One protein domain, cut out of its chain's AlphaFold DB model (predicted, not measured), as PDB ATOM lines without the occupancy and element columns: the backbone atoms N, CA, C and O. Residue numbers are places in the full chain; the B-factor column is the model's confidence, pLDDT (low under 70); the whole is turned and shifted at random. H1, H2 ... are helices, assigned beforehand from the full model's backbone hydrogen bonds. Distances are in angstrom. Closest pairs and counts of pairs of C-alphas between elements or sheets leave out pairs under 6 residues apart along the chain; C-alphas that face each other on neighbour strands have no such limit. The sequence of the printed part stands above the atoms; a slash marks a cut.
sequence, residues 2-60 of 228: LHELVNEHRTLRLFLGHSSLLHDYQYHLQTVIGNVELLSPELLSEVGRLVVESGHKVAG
ATOM      1  N   LEU A   2     -21.328   9.970  10.783       82.06
ATOM      2  CA  LEU A   2     -22.342   9.492  11.751       82.06
ATOM      3  C   LEU A   2     -23.496   8.704  11.104       82.06
ATOM      4  O   LEU A   2     -23.887   7.661  11.608       82.06
ATOM      5  N   HIS A   3     -24.010   9.179   9.968       84.25
ATOM      6  CA  HIS A   3     -25.076   8.496   9.221       84.25
ATOM      7  C   HIS A   3     -24.677   7.083   8.768       84.25
ATOM      8  O   HIS A   3     -25.438   6.140   8.947       84.25
ATOM      9  N   GLU A   4     -23.447   6.931   8.281       84.25
ATOM     10  CA  GLU A   4     -22.865   5.642   7.894       84.25
ATOM     11  C   GLU A   4     -22.674   4.717   9.104       84.25
ATOM     12  O   GLU A   4     -23.032   3.547   9.050       84.25
ATOM     13  N   LEU A   5     -22.212   5.245  10.242       85.06
ATOM     14  CA  LEU A   5     -22.065   4.470  11.479       85.06
ATOM     15  C   LEU A   5     -23.406   3.948  12.003       85.06
ATOM     16  O   LEU A   5     -23.505   2.786  12.390       85.06
ATOM     17  N   VAL A   6     -24.446   4.780  12.007       81.62
ATOM     18  CA  VAL A   6     -25.783   4.373  12.460       81.62
ATOM     19  C   VAL A   6     -26.382   3.316  11.520       81.62
ATOM     20  O   VAL A   6     -27.099   2.429  11.984       81.62
ATOM     21  N   ASN A   7     -26.052   3.368  10.224       83.56
ATOM     22  CA  ASN A   7     -26.603   2.458   9.227       83.56
ATOM     23  C   ASN A   7     -25.800   1.162   9.015       83.56
ATOM     24  O   ASN A   7     -26.409   0.129   8.770       83.56
ATOM     25  N   GLU A   8     -24.483   1.146   9.178       82.81
ATOM     26  CA  GLU A   8     -23.667  -0.045   8.882       82.81
ATOM     27  C   GLU A   8     -23.128  -0.730  10.145       82.81
ATOM     28  O   GLU A   8     -22.820  -1.925  10.150       82.81
ATOM     29  N   HIS A   9     -23.049  -0.017  11.273       84.94
ATOM     30  CA  HIS A   9     -22.460  -0.581  12.481       84.94
ATOM     31  C   HIS A   9     -23.475  -1.423  13.265       84.94
ATOM     32  O   HIS A   9     -24.236  -0.933  14.109       84.94
ATOM     33  N   ARG A  10     -23.437  -2.738  13.037       77.94
ATOM     34  CA  ARG A  10     -24.333  -3.731  13.655       77.94
ATOM     35  C   ARG A  10     -24.449  -3.596  15.177       77.94
ATOM     36  O   ARG A  10     -25.550  -3.655  15.715       77.94
ATOM     37  N   THR A  11     -23.337  -3.363  15.874       80.06
ATOM     38  CA  THR A  11     -23.327  -3.212  17.341       80.06
ATOM     39  C   THR A  11     -24.068  -1.958  17.809       80.06
ATOM     40  O   THR A  11     -24.725  -1.996  18.845       80.06
ATOM     41  N   LEU A  12     -24.010  -0.858  17.045       79.12
ATOM     42  CA  LEU A  12     -24.723   0.374  17.403       79.12
ATOM     43  C   LEU A  12     -26.232   0.191  17.218       79.12
ATOM     44  O   LEU A  12     -27.010   0.572  18.086       79.12
ATOM     45  N   ARG A  13     -26.649  -0.478  16.140       80.62
ATOM     46  CA  ARG A  13     -28.056  -0.836  15.902       80.62
ATOM     47  C   ARG A  13     -28.616  -1.747  16.995       80.62
ATOM     48  O   ARG A  13     -29.706  -1.495  17.500       80.62
ATOM     49  N   LEU A  14     -27.843  -2.748  17.415       82.44
ATOM     50  CA  LEU A  14     -28.196  -3.619  18.540       82.44
ATOM     51  C   LEU A  14     -28.402  -2.821  19.836       82.44
ATOM     52  O   LEU A  14     -29.383  -3.050  20.540       82.44
ATOM     53  N   PHE A  15     -27.522  -1.858  20.127       80.19
ATOM     54  CA  PHE A  15     -27.661  -0.974  21.289       80.19
ATOM     55  C   PHE A  15     -28.924  -0.101  21.221       80.19
ATOM     56  O   PHE A  15     -29.600   0.085  22.228       80.19
ATOM     57  N   LEU A  16     -29.300   0.363  20.025       76.75
ATOM     58  CA  LEU A  16     -30.553   1.086  19.766       76.75
ATOM     59  C   LEU A  16     -31.799   0.175  19.764       76.75
ATOM     60  O   LEU A  16     -32.873   0.603  19.346       76.75
ATOM     61  N   GLY A  17     -31.677  -1.093  20.174       76.88
ATOM     62  CA  GLY A  17     -32.791  -2.041  20.240       76.88
ATOM     63  C   GLY A  17     -33.255  -2.562  18.880       76.88
ATOM     64  O   GLY A  17     -34.309  -3.195  18.791       76.88
ATOM     65  N   HIS A  18     -32.484  -2.333  17.813       78.56
ATOM     66  CA  HIS A  18     -32.771  -2.923  16.512       78.56
ATOM     67  C   HIS A  18     -32.328  -4.382  16.559       78.56
ATOM     68  O   HIS A  18     -31.141  -4.707  16.504       78.56
ATOM     69  N   SER A  19     -33.308  -5.267  16.739       66.94
ATOM     70  CA  SER A  19     -33.090  -6.710  16.702       66.94
ATOM     71  C   SER A  19     -32.708  -7.169  15.296       66.94
ATOM     72  O   SER A  19     -32.827  -6.430  14.314       66.94
ATOM     73  N   SER A  20     -32.305  -8.432  15.175       64.19
ATOM     74  CA  SER A  20     -31.894  -8.999  13.897       64.19
ATOM     75  C   SER A  20     -32.974  -9.020  12.809       64.19
ATOM     76  O   SER A  20     -32.662  -9.307  11.658       64.19
ATOM     77  N   LEU A  21     -34.216  -8.698  13.158       61.53
ATOM     78  CA  LEU A  21     -35.360  -8.641  12.253       61.53
ATOM     79  C   LEU A  21     -35.549  -7.262  11.592       61.53
ATOM     80  O   LEU A  21     -36.351  -7.140  10.678       61.53
ATOM     81  N   LEU A  22     -34.821  -6.232  12.039       63.72
ATOM     82  CA  LEU A  22     -34.926  -4.845  11.560       63.72
ATOM     83  C   LEU A  22     -33.658  -4.381  10.814       63.72
ATOM     84  O   LEU A  22     -33.399  -3.182  10.722       63.72
ATOM     85  N   HIS A  23     -32.846  -5.314  10.298       65.25
ATOM     86  CA  HIS A  23     -31.598  -4.982   9.589       65.25
ATOM     87  C   HIS A  23     -31.825  -4.171   8.306       65.25
ATOM     88  O   HIS A  23     -30.958  -3.382   7.942       65.25
ATOM     89  N   ASP A  24     -32.993  -4.308   7.676       70.00
ATOM     90  CA  ASP A  24     -33.311  -3.614   6.422       70.00
ATOM     91  C   ASP A  24     -33.731  -2.152   6.637       70.00
ATOM     92  O   ASP A  24     -33.840  -1.379   5.685       70.00
ATOM     93  N   TYR A  25     -33.965  -1.736   7.886       77.56
ATOM     94  CA  TYR A  25     -34.341  -0.360   8.182       77.56
ATOM     95  C   TYR A  25     -33.120   0.557   8.072       77.56
ATOM     96  O   TYR A  25     -32.156   0.413   8.824       77.56
ATOM     97  N   GLN A  26     -33.148   1.524   7.159       81.69
ATOM     98  CA  GLN A  26     -32.104   2.541   7.037       81.69
ATOM     99  C   GLN A  26     -32.615   3.892   7.524       81.69
ATOM    100  O   GLN A  26     -33.691   4.352   7.140       81.69
ATOM    101  N   TYR A  27     -31.813   4.553   8.351       83.38
ATOM    102  CA  TYR A  27     -32.105   5.904   8.791       83.38
ATOM    103  C   TYR A  27     -31.806   6.896   7.677       83.38
ATOM    104  O   TYR A  27     -30.709   6.911   7.108       83.38
ATOM    105  N   HIS A  28     -32.764   7.780   7.413       87.56
ATOM    106  CA  HIS A  28     -32.538   8.917   6.536       87.56
ATOM    107  C   HIS A  28     -31.628   9.941   7.226       87.56
ATOM    108  O   HIS A  28     -31.748  10.188   8.429       87.56
ATOM    109  N   LEU A  29     -30.733  10.574   6.461       87.00
ATOM    110  CA  LEU A  29     -29.772  11.548   6.990       87.00
ATOM    111  C   LEU A  29     -30.471  12.674   7.765       87.00
ATOM    112  O   LEU A  29     -30.047  13.020   8.864       87.00
ATOM    113  N   GLN A  30     -31.589  13.173   7.234       85.94
ATOM    114  CA  GLN A  30     -32.357  14.246   7.866       85.94
ATOM    115  C   GLN A  30     -32.914  13.860   9.242       85.94
ATOM    116  O   GLN A  30     -32.990  14.705  10.125       85.94
ATOM    117  N   THR A  31     -33.278  12.593   9.448       86.56
ATOM    118  CA  THR A  31     -33.770  12.111  10.745       86.56
ATOM    119  C   THR A  31     -32.656  12.126  11.783       86.56
ATOM    120  O   THR A  31     -32.873  12.531  12.920       86.56
ATOM    121  N   VAL A  32     -31.445  11.722  11.389       84.94
ATOM    122  CA  VAL A  32     -30.274  11.756  12.273       84.94
ATOM    123  C   VAL A  32     -29.916  13.199  12.619       84.94
ATOM    124  O   VAL A  32     -29.724  13.503  13.790       84.94
ATOM    125  N   ILE A  33     -29.880  14.088  11.625       87.44
ATOM    126  CA  ILE A  33     -29.586  15.511  11.834       87.44
ATOM    127  C   ILE A  33     -30.639  16.148  12.744       87.44
ATOM    128  O   ILE A  33     -30.276  16.709  13.770       87.44
ATOM    129  N   GLY A  34     -31.926  15.969  12.441       86.31
ATOM    130  CA  GLY A  34     -33.009  16.536  13.243       86.31
ATOM    131  C   GLY A  34     -32.981  16.060  14.696       86.31
ATOM    132  O   GLY A  34     -33.150  16.863  15.604       86.31
ATOM    133  N   ASN A  35     -32.686  14.782  14.948       87.50
ATOM    134  CA  ASN A  35     -32.585  14.262  16.315       87.50
ATOM    135  C   ASN A  35     -31.354  14.785  17.070       87.50
ATOM    136  O   ASN A  35     -31.417  14.979  18.281       87.50
ATOM    137  N   VAL A  36     -30.234  14.993  16.377       85.12
ATOM    138  CA  VAL A  36     -29.022  15.555  16.984       85.12
ATOM    139  C   VAL A  36     -29.204  17.045  17.271       85.12
ATOM    140  O   VAL A  36     -28.748  17.516  18.305       85.12
ATOM    141  N   GLU A  37     -29.922  17.777  16.420       87.62
ATOM    142  CA  GLU A  37     -30.253  19.190  16.645       87.62
ATOM    143  C   GLU A  37     -31.163  19.405  17.863       87.62
ATOM    144  O   GLU A  37     -31.069  20.442  18.518       87.62
ATOM    145  N   LEU A  38     -31.987  18.414  18.229       87.56
ATOM    146  CA  LEU A  38     -32.769  18.451  19.472       87.56
ATOM    147  C   LEU A  38     -31.887  18.425  20.734       87.56
ATOM    148  O   LEU A  38     -32.355  18.808  21.805       87.56
ATOM    149  N   LEU A  39     -30.624  17.995  20.638       84.81
ATOM    150  CA  LEU A  39     -29.669  18.027  21.747       84.81
ATOM    151  C   LEU A  39     -29.033  19.417  21.855       84.81
ATOM    152  O   LEU A  39     -27.875  19.629  21.492       84.81
ATOM    153  N   SER A  40     -29.800  20.373  22.380       89.75
ATOM    154  CA  SER A  40     -29.291  21.716  22.658       89.75
ATOM    155  C   SER A  40     -28.187  21.679  23.733       89.75
ATOM    156  O   SER A  40     -28.182  20.799  24.603       89.75
ATOM    157  N   PRO A  41     -27.242  22.639  23.727       86.81
ATOM    158  CA  PRO A  41     -26.188  22.707  24.744       86.81
ATOM    159  C   PRO A  41     -26.748  22.870  26.166       86.81
ATOM    160  O   PRO A  41     -26.145  22.396  27.127       86.81
ATOM    161  N   GLU A  42     -27.918  23.492  26.299       89.38
ATOM    162  CA  GLU A  42     -28.634  23.647  27.566       89.38
ATOM    163  C   GLU A  42     -29.136  22.295  28.087       89.38
ATOM    164  O   GLU A  42     -28.869  21.942  29.236       89.38
ATOM    165  N   LEU A  43     -29.771  21.495  27.222       88.06
ATOM    166  CA  LEU A  43     -30.229  20.146  27.563       88.06
ATOM    167  C   LEU A  43     -29.055  19.220  27.893       88.06
ATOM    168  O   LEU A  43     -29.114  18.451  28.851       88.06
ATOM    169  N   LEU A  44     -27.955  19.317  27.143       86.12
ATOM    170  CA  LEU A  44     -26.734  18.563  27.433       86.12
ATOM    171  C   LEU A  44     -26.139  18.944  28.796       86.12
ATOM    172  O   LEU A  44     -25.699  18.066  29.541       86.12
ATOM    173  N   SER A  45     -26.158  20.231  29.149       86.31
ATOM    174  CA  SER A  45     -25.724  20.712  30.464       86.31
ATOM    175  C   SER A  45     -26.624  20.185  31.586       86.31
ATOM    176  O   SER A  45     -26.130  19.725  32.620       86.31
ATOM    177  N   GLU A  46     -27.940  20.175  31.370       91.25
ATOM    178  CA  GLU A  46     -28.910  19.658  32.332       91.25
ATOM    179  C   GLU A  46     -28.735  18.154  32.570       91.25
ATOM    180  O   GLU A  46     -28.625  17.722  33.722       91.25
ATOM    181  N   VAL A  47     -28.621  17.362  31.500       89.44
ATOM    182  CA  VAL A  47     -28.327  15.925  31.585       89.44
ATOM    183  C   VAL A  47     -26.993  15.700  32.295       89.44
ATOM    184  O   VAL A  47     -26.913  14.853  33.184       89.44
ATOM    185  N   GLY A  48     -25.966  16.492  31.978       85.00
ATOM    186  CA  GLY A  48     -24.674  16.443  32.661       85.00
ATOM    187  C   GLY A  48     -24.804  16.647  34.171       85.00
ATOM    188  O   GLY A  48     -24.283  15.849  34.953       85.00
ATOM    189  N   ARG A  49     -25.566  17.658  34.604       86.38
ATOM    190  CA  ARG A  49     -25.825  17.925  36.027       86.38
ATOM    191  C   ARG A  49     -26.565  16.768  36.703       86.38
ATOM    192  O   ARG A  49     -26.172  16.359  37.793       86.38
ATOM    193  N   LEU A  50     -27.591  16.215  36.055       87.69
ATOM    194  CA  LEU A  50     -28.367  15.080  36.572       87.69
ATOM    195  C   LEU A  50     -27.517  13.810  36.718       87.69
ATOM    196  O   LEU A  50     -27.633  13.089  37.715       87.69
ATOM    197  N   VAL A  51     -26.639  13.543  35.750       85.75
ATOM    198  CA  VAL A  51     -25.705  12.410  35.791       85.75
ATOM    199  C   VAL A  51     -24.697  12.588  36.923       85.75
ATOM    200  O   VAL A  51     -24.465  11.641  37.671       85.75
ATOM    201  N   VAL A  52     -24.142  13.790  37.107       84.19
ATOM    202  CA  VAL A  52     -23.213  14.088  38.209       84.19
ATOM    203  C   VAL A  52     -23.901  13.929  39.565       84.19
ATOM    204  O   VAL A  52     -23.368  13.246  40.438       84.19
ATOM    205  N   GLU A  53     -25.109  14.470  39.740       82.56
ATOM    206  CA  GLU A  53     -25.882  14.323  40.980       82.56
ATOM    207  C   GLU A  53     -26.173  12.847  41.301       82.56
ATOM    208  O   GLU A  53     -25.999  12.391  42.435       82.56
ATOM    209  N   SER A  54     -26.557  12.073  40.284       82.75
ATOM    210  CA  SER A  54     -26.752  10.625  40.404       82.75
ATOM    211  C   SER A  54     -25.438   9.905  40.728       82.75
ATOM    212  O   SER A  54     -25.415   8.998  41.560       82.75
ATOM    213  N   GLY A  55     -24.326  10.352  40.142       79.38
ATOM    214  CA  GLY A  55     -22.979   9.868  40.429       79.38
ATOM    215  C   GLY A  55     -22.562  10.094  41.884       79.38
ATOM    216  O   GLY A  55     -22.026   9.177  42.505       79.38
ATOM    217  N   HIS A  56     -22.872  11.255  42.472       81.44
ATOM    218  CA  HIS A  56     -22.622  11.522  43.896       81.44
ATOM    219  C   HIS A  56     -23.403  10.568  44.809       81.44
ATOM    220  O   HIS A  56     -22.829  10.040  45.765       81.44
ATOM    221  N   LYS A  57     -24.674  10.287  44.480       78.69
ATOM    222  CA  LYS A  57     -25.526   9.335  45.216       78.69
ATOM    223  C   LYS A  57     -24.954   7.915  45.186       78.69
ATOM    224  O   LYS A  57     -24.865   7.275  46.229       78.69
ATOM    225  N   VAL A  58     -24.528   7.436  44.015       78.69
ATOM    226  CA  VAL A  58     -23.944   6.090  43.855       78.69
ATOM    227  C   VAL A  58     -22.574   5.981  44.529       78.69
ATOM    228  O   VAL A  58     -22.268   4.956  45.134       78.69
ATOM    229  N   ALA A  59     -21.759   7.034  44.471       73.88
ATOM    230  CA  ALA A  59     -20.435   7.065  45.089       73.88
ATOM    231  C   ALA A  59     -20.460   7.261  46.619       73.88
ATOM    232  O   ALA A  59     -19.399   7.267  47.239       73.88
ATOM    233  N   GLY A  60     -21.637   7.457  47.231       69.81
ATOM    234  CA  GLY A  60     -21.780   7.692  48.672       69.81
ATOM    235  C   GLY A  60     -21.136   8.995  49.161       69.81
ATOM    236  O   GLY A  60     -20.853   9.133  50.350       69.81
TER     237      GLY A  60
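Overview. This is residues 2 to 60 of the 228 residues of an uncharacterized protein of Gammaproteobacteria bacterium (UniProt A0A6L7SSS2). A long helical arm, H4, sticks out from a small body of H1, H2, the link of residues 16 to 28 and residues 29 to 33 of H3. H1 and H2 meet at a corner, and residues 34 to 60 stand free. The 59 printed residues, with four named helices, H1 to H4, and no named strand, are all helix in class. The whole is only just extended, close to loose, with a radius of gyration of the C-alphas of 15.6 A and spans of 44 by 24 by 14 A.

Arrangement. H1, residues 2 to 8, and H2, residues 10 to 15, touch only at the corner by their link, with the C-alphas of Val 6 and Leu 12 closest at 6.4 A. Their lines are about perpendicular at 73 degrees, only just past steep. H3, residues 29 to 37, is close to but not clearly touching H1, with the C-alphas of His 3 and Leu 29 closest at 6.0 A. They run opposite ways at a steep tilt of 50 degrees. H4, residues 41 to 58, touches no helix. In H1, H2, H3 and H4 every O i to N i+4 pair is within hydrogen-bond range.

Along the chain. H1 begins at C-alpha 2 (-22.342, 9.492, 11.751) and is 10.0 A long; H2 is 8.8 A, H3 12.3 A. H4, 25.4 A, ends at C-alpha 58 (-23.944, 6.090, 43.855).

Size, cuts and confidence. The C-alphas farthest apart, of Asp 24 and Gly 60, are 45.2 A apart. The printed part has no cut. The link H2 to H3 is long. Residues 19 to 23 and 60 have pLDDT under 70.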